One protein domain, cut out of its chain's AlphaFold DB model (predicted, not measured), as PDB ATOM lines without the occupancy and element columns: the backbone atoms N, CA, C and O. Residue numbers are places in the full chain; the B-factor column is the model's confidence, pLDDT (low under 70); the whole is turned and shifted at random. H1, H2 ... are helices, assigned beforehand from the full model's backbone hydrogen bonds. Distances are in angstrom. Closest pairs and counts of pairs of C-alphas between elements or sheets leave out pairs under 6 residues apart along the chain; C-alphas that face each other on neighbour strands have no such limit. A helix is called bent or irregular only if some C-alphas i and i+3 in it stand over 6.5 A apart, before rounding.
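Overview. This is residues 45 to 132 of the 146 residues of an uncharacterized protein of Lichtheimia ramosa (UniProt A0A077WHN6). Two pairs of helices stand next to each other along the longest axis: H1 and H2 pack on each other at a steep tilt, and H3 and H4 fold back on each other as a hairpin. A long link without a named element, residues 81 to 99, swings round the outside from the end of H2 to the start of H3, and H3 is kinked near residue 110. The two pairs meet loosely, with H3 near H1 and H2. The printed part has 88 residues with four named helices, in the order H1, H2, H3, H4, and no named strand; its class is all helix. It is compact, with a radius of gyration of the C-alphas of 12.3 A, yet elongated in outline, spanning 40 by 26 by 19 A.

Along the chain. The printed part begins at Gly 45. H1 holds residues 50 to 60 and is 15.1 A long from first to last C-alpha, beginning with C-alpha 50 at (-138.315, -129.901, -130.790). H2, residues 65 to 80, is 22.4 A long and ends with C-alpha 80 at (-139.103, -132.126, -142.916). H3, residues 100 to 117, is the longest helix by residues, with 18, and measures 22.0 A. H4, residues 120 to 131, is 16.3 A long and ends with C-alpha 131 at (-128.529, -150.034, -113.128).

Arrangement. H1 and H2 touch, and their closest C-alphas, those of Cys 60 and Ser 68, are 4.9 A apart. They run opposite ways at a steep tilt of 46 degrees. H1 and H3 are near each other, with 13 pairs of C-alphas within 10 A. H2 and H3 are near each other too, with 5 such pairs. H3 has a kink of 71 degrees near residue 110 and is irregular: C-alphas 109 and 112 are 7.9 A apart. H3 and H4 form a helical hairpin; they touch, with the C-alphas of Cys 106 and Cys 125 closest at 5.6 A, and run opposite ways at a shallow tilt of 28 degrees. H2 and H4 are close but not clearly touching, the closest C-alphas, those of Ile 65 and Val 123, being 7.7 A apart. H1 and H4 are apart. In H1, H2 and H4 every O i to N i+4 pair is within hydrogen-bond range; in H3, 11 of 14 are.

Size, cuts and confidence. The two C-alphas farthest apart, those of Gly 82 and Gly 132, are 40.5 A apart. The printed part has no cut. The links from H1 to H2 and from H3 to H4 are tight, while that from H2 to H3, with 19 residues, is long. The mean pLDDT of the printed part is 80.9; it is under 70 at residues 45 to 46, 88 to 90, 114 to 118 and 129 to 132.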
ATOM      1  N   GLY A  45    -131.733-134.207-137.567       62.47
ATOM      2  CA  GLY A  45    -132.167-133.691-136.274       62.47
ATOM      3  C   GLY A  45    -131.625-132.307-135.890       62.47
ATOM      4  O   GLY A  45    -132.100-131.744-134.908       62.47
ATOM      5  N   ALA A  46    -130.655-131.734-136.605       68.19
ATOM      6  CA  ALA A  46    -130.262-130.335-136.413       68.19
ATOM      7  C   ALA A  46    -131.239-129.374-137.102       68.19
ATOM      8  O   ALA A  46    -131.421-128.253-136.633       68.19
ATOM      9  N   VAL A  47    -131.867-129.816-138.197       75.75
ATOM     10  CA  VAL A  47    -132.870-129.034-138.935       75.75
ATOM     11  C   VAL A  47    -134.292-129.232-138.397       75.75
ATOM     12  O   VAL A  47    -135.129-128.348-138.563       75.75
ATOM     13  N   ALA A  48    -134.567-130.352-137.720       82.00
ATOM     14  CA  ALA A  48    -135.842-130.585-137.048       82.00
ATOM     15  C   ALA A  48    -135.986-129.748-135.764       82.00
ATOM     16  O   ALA A  48    -135.065-129.671-134.946       82.00
ATOM     17  N   ASN A  49    -137.167-129.169-135.549       87.06
ATOM     18  CA  ASN A  49    -137.512-128.492-134.297       87.06
ATOM     19  C   ASN A  49    -137.953-129.488-133.205       87.06
ATOM     20  O   ASN A  49    -138.297-130.632-133.498       87.06
ATOM     21  N   ASP A  50    -137.971-129.052-131.941       84.19
ATOM     22  CA  ASP A  50    -138.315-129.901-130.790       84.19
ATOM     23  C   ASP A  50    -139.690-130.575-130.911       84.19
ATOM     24  O   ASP A  50    -139.838-131.730-130.521       84.19
ATOM     25  N   ALA A  51    -140.685-129.911-131.508       87.44
ATOM     26  CA  ALA A  51    -142.016-130.491-131.686       87.44
ATOM     27  C   ALA A  51    -142.010-131.652-132.694       87.44
ATOM     28  O   ALA A  51    -142.626-132.687-132.455       87.44
ATOM     29  N   GLN A  52    -141.277-131.513-133.803       88.62
ATOM     30  CA  GLN A  52    -141.113-132.577-134.799       88.62
ATOM     31  C   GLN A  52    -140.362-133.774-134.202       88.62
ATOM     32  O   GLN A  52    -140.724-134.925-134.448       88.62
ATOM     33  N   LYS A  53    -139.346-133.508-133.373       85.88
ATOM     34  CA  LYS A  53    -138.592-134.543-132.662       85.88
ATOM     35  C   LYS A  53    -139.456-135.281-131.642       85.88
ATOM     36  O   LYS A  53    -139.447-136.506-131.641       85.88
ATOM     37  N   ASP A  54    -140.211-134.570-130.811       87.12
ATOM     38  CA  ASP A  54    -141.075-135.177-129.791       87.12
ATOM     39  C   ASP A  54    -142.187-136.021-130.437       87.12
ATOM     40  O   ASP A  54    -142.394-137.178-130.066       87.12
ATOM     41  N   GLN A  55    -142.798-135.507-131.511       89.19
ATOM     42  CA  GLN A  55    -143.781-136.241-132.310       89.19
ATOM     43  C   GLN A  55    -143.202-137.545-132.874       89.19
ATOM     44  O   GLN A  55    -143.791-138.614-132.710       89.19
ATOM     45  N   CYS A  56    -142.037-137.479-133.523       88.50
ATOM     46  CA  CYS A  56    -141.405-138.661-134.101       88.50
ATOM     47  C   CYS A  56    -140.931-139.654-133.038       88.50
ATOM     48  O   CYS A  56    -141.025-140.861-133.241       88.50
ATOM     49  N   PHE A  57    -140.471-139.178-131.882       88.12
ATOM     50  CA  PHE A  57    -140.143-140.051-130.763       88.12
ATOM     51  C   PHE A  57    -141.388-140.787-130.242       88.12
ATOM     52  O   PHE A  57    -141.355-142.006-130.065       88.12
ATOM     53  N   GLY A  58    -142.508-140.081-130.067       87.62
ATOM     54  CA  GLY A  58    -143.773-140.670-129.629       87.62
ATOM     55  C   GLY A  58    -144.254-141.801-130.541       87.62
ATOM     56  O   GLY A  58    -144.661-142.853-130.051       87.62
ATOM     57  N   LEU A  59    -144.129-141.620-131.858       87.88
ATOM     58  CA  LEU A  59    -144.513-142.625-132.855       87.88
ATOM     59  C   LEU A  59    -143.568-143.832-132.895       87.88
ATOM     60  O   LEU A  59    -144.003-144.947-133.180       87.88
ATOM     61  N   CYS A  60    -142.287-143.618-132.602       87.50
ATOM     62  CA  CYS A  60    -141.246-144.598-132.880       87.50
ATOM     63  C   CYS A  60    -140.695-145.334-131.658       87.50
ATOM     64  O   CYS A  60    -139.981-146.309-131.859       87.50
ATOM     65  N   ASN A  61    -141.004-144.930-130.418       86.00
ATOM     66  CA  ASN A  61    -140.391-145.521-129.213       86.00
ATOM     67  C   ASN A  61    -140.979-146.875-128.750       86.00
ATOM     68  O   ASN A  61    -140.528-147.418-127.743       86.00
ATOM     69  N   ASP A  62    -141.993-147.408-129.434       87.00
ATOM     70  CA  ASP A  62    -142.719-148.630-129.041       87.00
ATOM     71  C   ASP A  62    -142.175-149.902-129.720       87.00
ATOM     72  O   ASP A  62    -142.918-150.731-130.240       87.00
ATOM     73  N   GLN A  63    -140.855-150.024-129.807       86.38
ATOM     74  CA  GLN A  63    -140.170-151.138-130.468       86.38
ATOM     75  C   GLN A  63    -138.726-151.231-129.968       86.38
ATOM     76  O   GLN A  63    -138.297-150.433-129.131       86.38
ATOM     77  N   ASP A  64    -137.959-152.208-130.455       87.81
ATOM     78  CA  ASP A  64    -136.544-152.323-130.113       87.81
ATOM     79  C   ASP A  64    -135.779-151.037-130.455       87.81
ATOM     80  O   ASP A  64    -136.197-150.230-131.292       87.81
ATOM     81  N   ILE A  65    -134.641-150.841-129.792       83.81
ATOM     82  CA  ILE A  65    -133.868-149.606-129.889       83.81
ATOM     83  C   ILE A  65    -133.507-149.297-131.352       83.81
ATOM     84  O   ILE A  65    -133.832-148.216-131.838       83.81
ATOM     85  N   LYS A  66    -132.942-150.254-132.094       83.94
ATOM     86  CA  LYS A  66    -132.482-150.046-133.477       83.94
ATOM     87  C   LYS A  66    -133.632-149.704-134.415       83.94
ATOM     88  O   LYS A  66    -133.490-148.833-135.275       83.94
ATOM     89  N   SER A  67    -134.767-150.377-134.255       85.81
ATOM     90  CA  SER A  67    -135.968-150.093-135.048       85.81
ATOM     91  C   SER A  67    -136.573-148.737-134.683       85.81
ATOM     92  O   SER A  67    -136.967-147.983-135.572       85.81
ATOM     93  N   SER A  68    -136.536-148.361-133.401       85.06
ATOM     94  CA  SER A  68    -136.980-147.045-132.924       85.06
ATOM     95  C   SER A  68    -136.183-145.918-133.573       85.06
ATOM     96  O   SER A  68    -136.755-144.917-133.995       85.06
ATOM     97  N   PHE A  69    -134.869-146.101-133.711       84.56
ATOM     98  CA  PHE A  69    -133.978-145.141-134.362       84.56
ATOM     99  C   PHE A  69    -134.235-144.973-135.852       84.56
ATOM    100  O   PHE A  69    -134.319-143.845-136.335       84.56
ATOM    101  N   LYS A  70    -134.381-146.084-136.576       85.06
ATOM    102  CA  LYS A  70    -134.713-146.044-138.005       85.06
ATOM    103  C   LYS A  70    -136.046-145.340-138.240       85.06
ATOM    104  O   LYS A  70    -136.126-144.467-139.107       85.06
ATOM    105  N   CYS A  71    -137.033-145.643-137.395       86.75
ATOM    106  CA  CYS A  71    -138.353-145.035-137.481       86.75
ATOM    107  C   CYS A  71    -138.251-143.540-137.206       86.75
ATOM    108  O   CYS A  71    -138.798-142.733-137.955       86.75
ATOM    109  N   TYR A  72    -137.496-143.161-136.175       86.50
ATOM    110  CA  TYR A  72    -137.287-141.771-135.802       86.50
ATOM    111  C   TYR A  72    -136.631-140.964-136.933       86.50
ATOM    112  O   TYR A  72    -137.131-139.900-137.296       86.50
ATOM    113  N   GLU A  73    -135.568-141.486-137.549       84.50
ATOM    114  CA  GLU A  73    -134.880-140.832-138.668       84.50
ATOM    115  C   GLU A  73    -135.793-140.681-139.896       84.50
ATOM    116  O   GLU A  73    -135.878-139.600-140.488       84.50
ATOM    117  N   LYS A  74    -136.536-141.736-140.254       85.62
ATOM    118  CA  LYS A  74    -137.513-141.688-141.351       85.62
ATOM    119  C   LYS A  74    -138.659-140.726-141.071       85.62
ATOM    120  O   LYS A  74    -139.065-140.000-141.979       85.62
ATOM    121  N   CYS A  75    -139.178-140.717-139.847       88.56
ATOM    122  CA  CYS A  75    -140.235-139.806-139.441       88.56
ATOM    123  C   CYS A  75    -139.755-138.361-139.558       88.56
ATOM    124  O   CYS A  75    -140.410-137.565-140.227       88.56
ATOM    125  N   LEU A  76    -138.574-138.035-139.021       86.88
ATOM    126  CA  LEU A  76    -138.008-136.693-139.146       86.88
ATOM    127  C   LEU A  76    -137.845-136.287-140.609       86.88
ATOM    128  O   LEU A  76    -138.265-135.199-140.990       86.88
ATOM    129  N   LYS A  77    -137.292-137.173-141.444       86.81
ATOM    130  CA  LYS A  77    -137.145-136.917-142.878       86.81
ATOM    131  C   LYS A  77    -138.489-136.646-143.557       86.81
ATOM    132  O   LYS A  77    -138.584-135.722-144.351       86.81
ATOM    133  N   THR A  78    -139.515-137.423-143.222       88.56
ATOM    134  CA  THR A  78    -140.867-137.277-143.782       88.56
ATOM    135  C   THR A  78    -141.487-135.945-143.371       88.56
ATOM    136  O   THR A  78    -141.993-135.212-144.212       88.56
ATOM    137  N   VAL A  79    -141.388-135.592-142.090       88.31
ATOM    138  CA  VAL A  79    -141.933-134.344-141.546       88.31
ATOM    139  C   VAL A  79    -141.212-133.115-142.105       88.31
ATOM    140  O   VAL A  79    -141.849-132.100-142.377       88.31
ATOM    141  N   LEU A  80    -139.895-133.196-142.303       86.62
ATOM    142  CA  LEU A  80    -139.103-132.126-142.916       86.62
ATOM    143  C   LEU A  80    -139.416-131.929-144.404       86.62
ATOM    144  O   LEU A  80    -139.314-130.810-144.895       86.62
ATOM    145  N   ASP A  81    -139.835-132.987-145.097       87.00
ATOM    146  CA  ASP A  81    -140.316-132.932-146.483       87.00
ATOM    147  C   ASP A  81    -141.770-132.411-146.583       87.00
ATOM    148  O   ASP A  81    -142.301-132.226-147.674       87.00
ATOM    149  N   GLY A  82    -142.428-132.151-145.444       85.00
ATOM    150  CA  GLY A  82    -143.833-131.737-145.376       85.00
ATOM    151  C   GLY A  82    -144.832-132.897-145.477       85.00
ATOM    152  O   GLY A  82    -146.027-132.667-145.665       85.00
ATOM    153  N   GLY A  83    -144.354-134.137-145.365       85.75
ATOM    154  CA  GLY A  83    -145.164-135.349-145.375       85.75
ATOM    155  C   GLY A  83    -145.798-135.681-144.023       85.75
ATOM    156  O   GLY A  83    -145.457-135.123-142.978       85.75
ATOM    157  N   ASP A  84    -146.722-136.643-144.050       84.50
ATOM    158  CA  ASP A  84    -147.386-137.141-142.849       84.50
ATOM    159  C   ASP A  84    -146.464-138.096-142.051       84.50
ATOM    160  O   ASP A  84    -145.986-139.091-142.603       84.50
ATOM    161  N   PRO A  85    -146.219-137.841-140.752       81.75
ATOM    162  CA  PRO A  85    -145.324-138.650-139.915       81.75
ATOM    163  C   PRO A  85    -145.816-140.084-139.671       81.75
ATOM    164  O   PRO A  85    -145.035-140.924-139.228       81.75
ATOM    165  N   THR A  86    -147.095-140.374-139.925       81.81
ATOM    166  CA  THR A  86    -147.712-141.696-139.722       81.81
ATOM    167  C   THR A  86    -147.758-142.532-141.003       81.81
ATOM    168  O   THR A  86    -147.968-143.743-140.945       81.81
ATOM    169  N   ALA A  87    -147.490-141.918-142.160       74.31
ATOM    170  CA  ALA A  87    -147.562-142.547-143.476       74.31
ATOM    171  C   ALA A  87    -146.469-143.596-143.740       74.31
ATOM    172  O   ALA A  87    -146.543-144.316-144.736       74.31
ATOM    173  N   ASN A  88    -145.464-143.707-142.866       62.16
ATOM    174  CA  ASN A  88    -144.365-144.660-142.999       62.16
ATOM    175  C   ASN A  88    -144.353-145.639-141.810       62.16
ATOM    176  O   ASN A  88    -143.535-145.492-140.899       62.16
ATOM    177  N   PRO A  89    -145.274-146.624-141.772       61.47
ATOM    178  CA  PRO A  89    -145.311-147.601-140.699       61.47
ATOM    179  C   PRO A  89    -144.123-148.547-140.867       61.47
ATOM    180  O   PRO A  89    -144.206-149.555-141.572       61.47
ATOM    181  N   GLU A  90    -142.989-148.231-140.242       67.88
ATOM    182  CA  GLU A  90    -141.986-149.268-140.051       67.88
ATOM    183  C   GLU A  90    -142.602-150.380-139.194       67.88
ATOM    184  O   GLU A  90    -143.278-150.094-138.199       67.88
ATOM    185  N   PRO A  91    -142.439-151.652-139.596       72.62
ATOM    186  CA  PRO A  91    -142.945-152.755-138.806       72.62
ATOM    187  C   PRO A  91    -142.280-152.703-137.434       72.62
ATOM    188  O   PRO A  91    -141.055-152.659-137.339       72.62
ATOM    189  N   LYS A  92    -143.095-152.721-136.377       77.25
ATOM    190  CA  LYS A  92    -142.589-152.810-135.009       77.25
ATOM    191  C   LYS A  92    -141.849-154.129-134.848       77.25
ATOM    192  O   LYS A  92    -142.435-155.198-135.031       77.25
ATOM    193  N   VAL A  93    -140.568-154.054-134.510       80.62
ATOM    194  CA  VAL A  93    -139.730-155.224-134.241       80.62
ATOM    195  C   VAL A  93    -139.291-155.197-132.783       80.62
ATOM    196  O   VAL A  93    -138.921-154.157-132.249       80.62
ATOM    197  N   GLY A  94    -139.348-156.356-132.128       83.56
ATOM    198  CA  GLY A  94    -138.906-156.516-130.745       83.56
ATOM    199  C   GLY A  94    -139.763-155.770-129.721       83.56
ATOM    200  O   GLY A  94    -140.932-155.472-129.954       83.56
ATOM    201  N   GLN A  95    -139.180-155.543-128.546       82.31
ATOM    202  CA  GLN A  95    -139.818-154.872-127.415       82.31
ATOM    203  C   GLN A  95    -138.954-153.682-126.989       82.31
ATOM    204  O   GLN A  95    -137.721-153.777-127.047       82.31
ATOM    205  N   PRO A  96    -139.566-152.574-126.553       84.69
ATOM    206  CA  PRO A  96    -138.818-151.428-126.077       84.69
ATOM    207  C   PRO A  96    -138.115-151.738-124.751       84.69
ATOM    208  O   PRO A  96    -138.609-152.491-123.912       84.69
ATOM    209  N   VAL A  97    -136.946-151.130-124.552       82.75
ATOM    210  CA  VAL A  97    -136.154-151.276-123.322       82.75
ATOM    211  C   VAL A  97    -136.557-150.197-122.310       82.75
ATOM    212  O   VAL A  97    -136.786-149.043-122.683       82.75
ATOM    213  N   GLY A  98    -136.640-150.566-121.027       81.25
ATOM    214  CA  GLY A  98    -136.986-149.656-119.928       81.25
ATOM    215  C   GLY A  98    -138.442-149.179-119.940       81.25
ATOM    216  O   GLY A  98    -139.283-149.676-120.690       81.25
ATOM    217  N   THR A  99    -138.758-148.195-119.098       87.19
ATOM    218  CA  THR A  99    -140.073-147.527-119.096       87.19
ATOM    219  C   THR A  99    -140.138-146.423-120.156       87.19
ATOM    220  O   THR A  99    -139.111-145.901-120.588       87.19
ATOM    221  N   LEU A 100    -141.351-146.019-120.557       84.00
ATOM    222  CA  LEU A 100    -141.541-144.856-121.438       84.00
ATOM    223  C   LEU A 100    -140.870-143.600-120.859       84.00
ATOM    224  O   LEU A 100    -140.247-142.840-121.589       84.00
ATOM    225  N   GLU A 101    -140.945-143.411-119.543       85.94
ATOM    226  CA  GLU A 101    -140.355-142.263-118.854       85.94
ATOM    227  C   GLU A 101    -138.816-142.269-118.909       85.94
ATOM    228  O   GLU A 101    -138.201-141.241-119.208       85.94
ATOM    229  N   GLN A 102    -138.187-143.438-118.720       84.31
ATOM    230  CA  GLN A 102    -136.741-143.614-118.907       84.31
ATOM    231  C   GLN A 102    -136.331-143.331-120.351       84.31
ATOM    232  O   GLN A 102    -135.374-142.595-120.584       84.31
ATOM    233  N   ARG A 103    -137.081-143.862-121.323       85.56
ATOM    234  CA  ARG A 103    -136.836-143.623-122.748       85.56
ATOM    235  C   ARG A 103    -136.934-142.141-123.094       85.56
ATOM    236  O   ARG A 103    -135.996-141.603-123.669       85.56
ATOM    237  N   THR A 104    -137.990-141.449-122.674       85.75
ATOM    238  CA  THR A 104    -138.151-140.002-122.897       85.75
ATOM    239  C   THR A 104    -137.012-139.201-122.265       85.75
ATOM    240  O   THR A 104    -136.455-138.297-122.889       85.75
ATOM    241  N   THR A 105    -136.624-139.545-121.035       88.69
ATOM    242  CA  THR A 105    -135.534-138.871-120.318       88.69
ATOM    243  C   THR A 105    -134.197-139.065-121.030       88.69
ATOM    244  O   THR A 105    -133.479-138.097-121.291       88.69
ATOM    245  N   CYS A 106    -133.877-140.306-121.401       87.25
ATOM    246  CA  CYS A 106    -132.656-140.633-122.125       87.25
ATOM    247  C   CYS A 106    -132.625-140.019-123.518       87.25
ATOM    248  O   CYS A 106    -131.582-139.532-123.948       87.25
ATOM    249  N   PHE A 107    -133.767-139.972-124.197       84.94
ATOM    250  CA  PHE A 107    -133.902-139.325-125.490       84.94
ATOM    251  C   PHE A 107    -133.593-137.827-125.390       84.94
ATOM    252  O   PHE A 107    -132.708-137.347-126.089       84.94
ATOM    253  N   LYS A 108    -134.203-137.099-124.448       84.19
ATOM    254  CA  LYS A 108    -133.918-135.666-124.243       84.19
ATOM    255  C   LYS A 108    -132.461-135.401-123.864       84.19
ATOM    256  O   LYS A 108    -131.851-134.459-124.365       84.19
ATOM    257  N   LYS A 109    -131.874-136.250-123.013       85.31
ATOM    258  CA  LYS A 109    -130.459-136.148-122.615       85.31
ATOM    259  C   LYS A 109    -129.515-136.376-123.795       85.31
ATOM    260  O   LYS A 109    -128.493-135.702-123.915       85.31
ATOM    261  N   CYS A 110    -129.857-137.327-124.657       84.31
ATOM    262  CA  CYS A 110    -129.021-137.742-125.769       84.31
ATOM    263  C   CYS A 110    -129.366-137.067-127.088       84.31
ATOM    264  O   CYS A 110    -128.627-137.292-128.032       84.31
ATOM    265  N   GLU A 111    -130.404-136.233-127.185       77.38
ATOM    266  CA  GLU A 111    -130.943-135.708-128.450       77.38
ATOM    267  C   GLU A 111    -129.855-135.209-129.406       77.38
ATOM    268  O   GLU A 111    -129.744-135.658-130.543       77.38
ATOM    269  N   LYS A 112    -128.956-134.361-128.907       73.31
ATOM    270  CA  LYS A 112    -127.852-133.798-129.698       73.31
ATOM    271  C   LYS A 112    -126.844-134.849-130.178       73.31
ATOM    272  O   LYS A 112    -126.169-134.634-131.183       73.31
ATOM    273  N   GLN A 113    -126.710-135.953-129.447       75.12
ATOM    274  CA  GLN A 113    -125.837-137.081-129.769       75.12
ATOM    275  C   GLN A 113    -126.538-138.158-130.598       75.12
ATOM    276  O   GLN A 113    -125.876-138.760-131.429       75.12
ATOM    277  N   LEU A 114    -127.852-138.348-130.448       69.62
ATOM    278  CA  LEU A 114    -128.670-139.244-131.276       69.62
ATOM    279  C   LEU A 114    -128.465-138.927-132.757       69.62
ATOM    280  O   LEU A 114    -128.316-139.816-133.585       69.62
ATOM    281  N   ILE A 115    -128.381-137.633-133.052       64.94
ATOM    282  CA  ILE A 115    -128.256-137.092-134.401       64.94
ATOM    283  C   ILE A 115    -126.828-137.240-134.951       64.94
ATOM    284  O   ILE A 115    -126.656-137.469-136.140       64.94
ATOM    285  N   LYS A 116    -125.802-137.130-134.094       67.19
ATOM    286  CA  LYS A 116    -124.383-137.106-134.509       67.19
ATOM    287  C   LYS A 116    -123.655-138.442-134.380       67.19
ATOM    288  O   LYS A 116    -122.715-138.707-135.117       67.19
ATOM    289  N   GLN A 117    -124.024-139.236-133.383       65.38
ATOM    290  CA  GLN A 117    -123.325-140.449-132.950       65.38
ATOM    291  C   GLN A 117    -124.250-141.676-132.876       65.38
ATOM    292  O   GLN A 117    -123.789-142.768-132.540       65.38
ATOM    293  N   GLY A 118    -125.539-141.514-133.189       68.94
ATOM    294  CA  GLY A 118    -126.514-142.598-133.192       68.94
ATOM    295  C   GLY A 118    -126.921-143.070-131.793       68.94
ATOM    296  O   GLY A 118    -126.964-142.307-130.826       68.94
ATOM    297  N   GLU A 119    -127.248-144.357-131.688       76.69
ATOM    298  CA  GLU A 119    -127.923-144.951-130.529       76.69
ATOM    299  C   GLU A 119    -127.061-145.115-129.268       76.69
ATOM    300  O   GLU A 119    -127.601-145.349-128.189       76.69
ATOM    301  N   ASN A 120    -125.738-144.940-129.357       82.31
ATOM    302  CA  ASN A 120    -124.807-145.263-128.268       82.31
ATOM    303  C   ASN A 120    -125.090-144.498-126.966       82.31
ATOM    304  O   ASN A 120    -125.157-145.112-125.906       82.31
ATOM    305  N   CYS A 121    -125.323-143.179-127.032       83.94
ATOM    306  CA  CYS A 121    -125.666-142.386-125.840       83.94
ATOM    307  C   CYS A 121    -126.971-142.878-125.196       83.94
ATOM    308  O   CYS A 121    -127.098-142.937-123.975       83.94
ATOM    309  N   TYR A 122    -127.954-143.229-126.023       84.50
ATOM    310  CA  TYR A 122    -129.280-143.630-125.572       84.50
ATOM    311  C   TYR A 122    -129.277-145.012-124.934       84.50
ATOM    312  O   TYR A 122    -129.847-145.187-123.861       84.50
ATOM    313  N   VAL A 123    -128.583-145.967-125.554       85.38
ATOM    314  CA  VAL A 123    -128.362-147.304-124.999       85.38
ATOM    315  C   VAL A 123    -127.623-147.205-123.668       85.38
ATOM    316  O   VAL A 123    -128.039-147.827-122.695       85.38
ATOM    317  N   ASP A 124    -126.561-146.403-123.593       86.44
ATOM    318  CA  ASP A 124    -125.801-146.206-122.360       86.44
ATOM    319  C   ASP A 124    -126.666-145.578-121.253       86.44
ATOM    320  O   ASP A 124    -126.722-146.087-120.137       86.44
ATOM    321  N   CYS A 125    -127.457-144.552-121.585       86.81
ATOM    322  CA  CYS A 125    -128.402-143.948-120.648       86.81
ATOM    323  C   CYS A 125    -129.465-144.939-120.149       86.81
ATOM    324  O   CYS A 125    -129.756-144.970-118.954       86.81
ATOM    325  N   LEU A 126    -130.023-145.774-121.034       84.81
ATOM    326  CA  LEU A 126    -130.989-146.800-120.643       84.81
ATOM    327  C   LEU A 126    -130.357-147.861-119.736       84.81
ATOM    328  O   LEU A 126    -130.982-148.271-118.761       84.81
ATOM    329  N   ASN A 127    -129.111-148.262-120.001       83.25
ATOM    330  CA  ASN A 127    -128.380-149.191-119.140       83.25
ATOM    331  C   ASN A 127    -128.055-148.575-117.772       83.25
ATOM    332  O   ASN A 127    -128.170-149.260-116.757       83.25
ATOM    333  N   GLN A 128    -127.725-147.283-117.708       79.44
ATOM    334  CA  GLN A 128    -127.541-146.564-116.444       79.44
ATOM    335  C   GLN A 128    -128.856-146.433-115.662       79.44
ATOM    336  O   GLN A 128    -128.873-146.661-114.456       79.44
ATOM    337  N   GLY A 129    -129.968-146.131-116.340       64.75
ATOM    338  CA  GLY A 129    -131.301-146.079-115.731       64.75
ATOM    339  C   GLY A 129    -131.814-147.445-115.264       64.75
ATOM    340  O   GLY A 129    -132.579-147.509-114.308       64.75
ATOM    341  N   ALA A 130    -131.368-148.532-115.897       58.41
ATOM    342  CA  ALA A 130    -131.625-149.904-115.460       58.41
ATOM    343  C   ALA A 130    -130.698-150.358-114.314       58.41
ATOM    344  O   ALA A 130    -131.056-151.263-113.566       58.41
ATOM    345  N   SER A 131    -129.526-149.729-114.170       52.78
ATOM    346  CA  SER A 131    -128.529-150.034-113.128       52.78
ATOM    347  C   SER A 131    -128.689-149.182-111.862       52.78
ATOM    348  O   SER A 131    -128.024-149.442-110.861       52.78
ATOM    349  N   GLY A 132    -129.563-148.174-111.888       44.09
ATOM    350  CA  GLY A 132    -129.968-147.413-110.714       44.09
ATOM    351  C   GLY A 132    -131.219-148.005-110.070       44.09
ATOM    352  O   GLY A 132    -132.334-147.730-110.503       44.09
TER     353      GLY A 132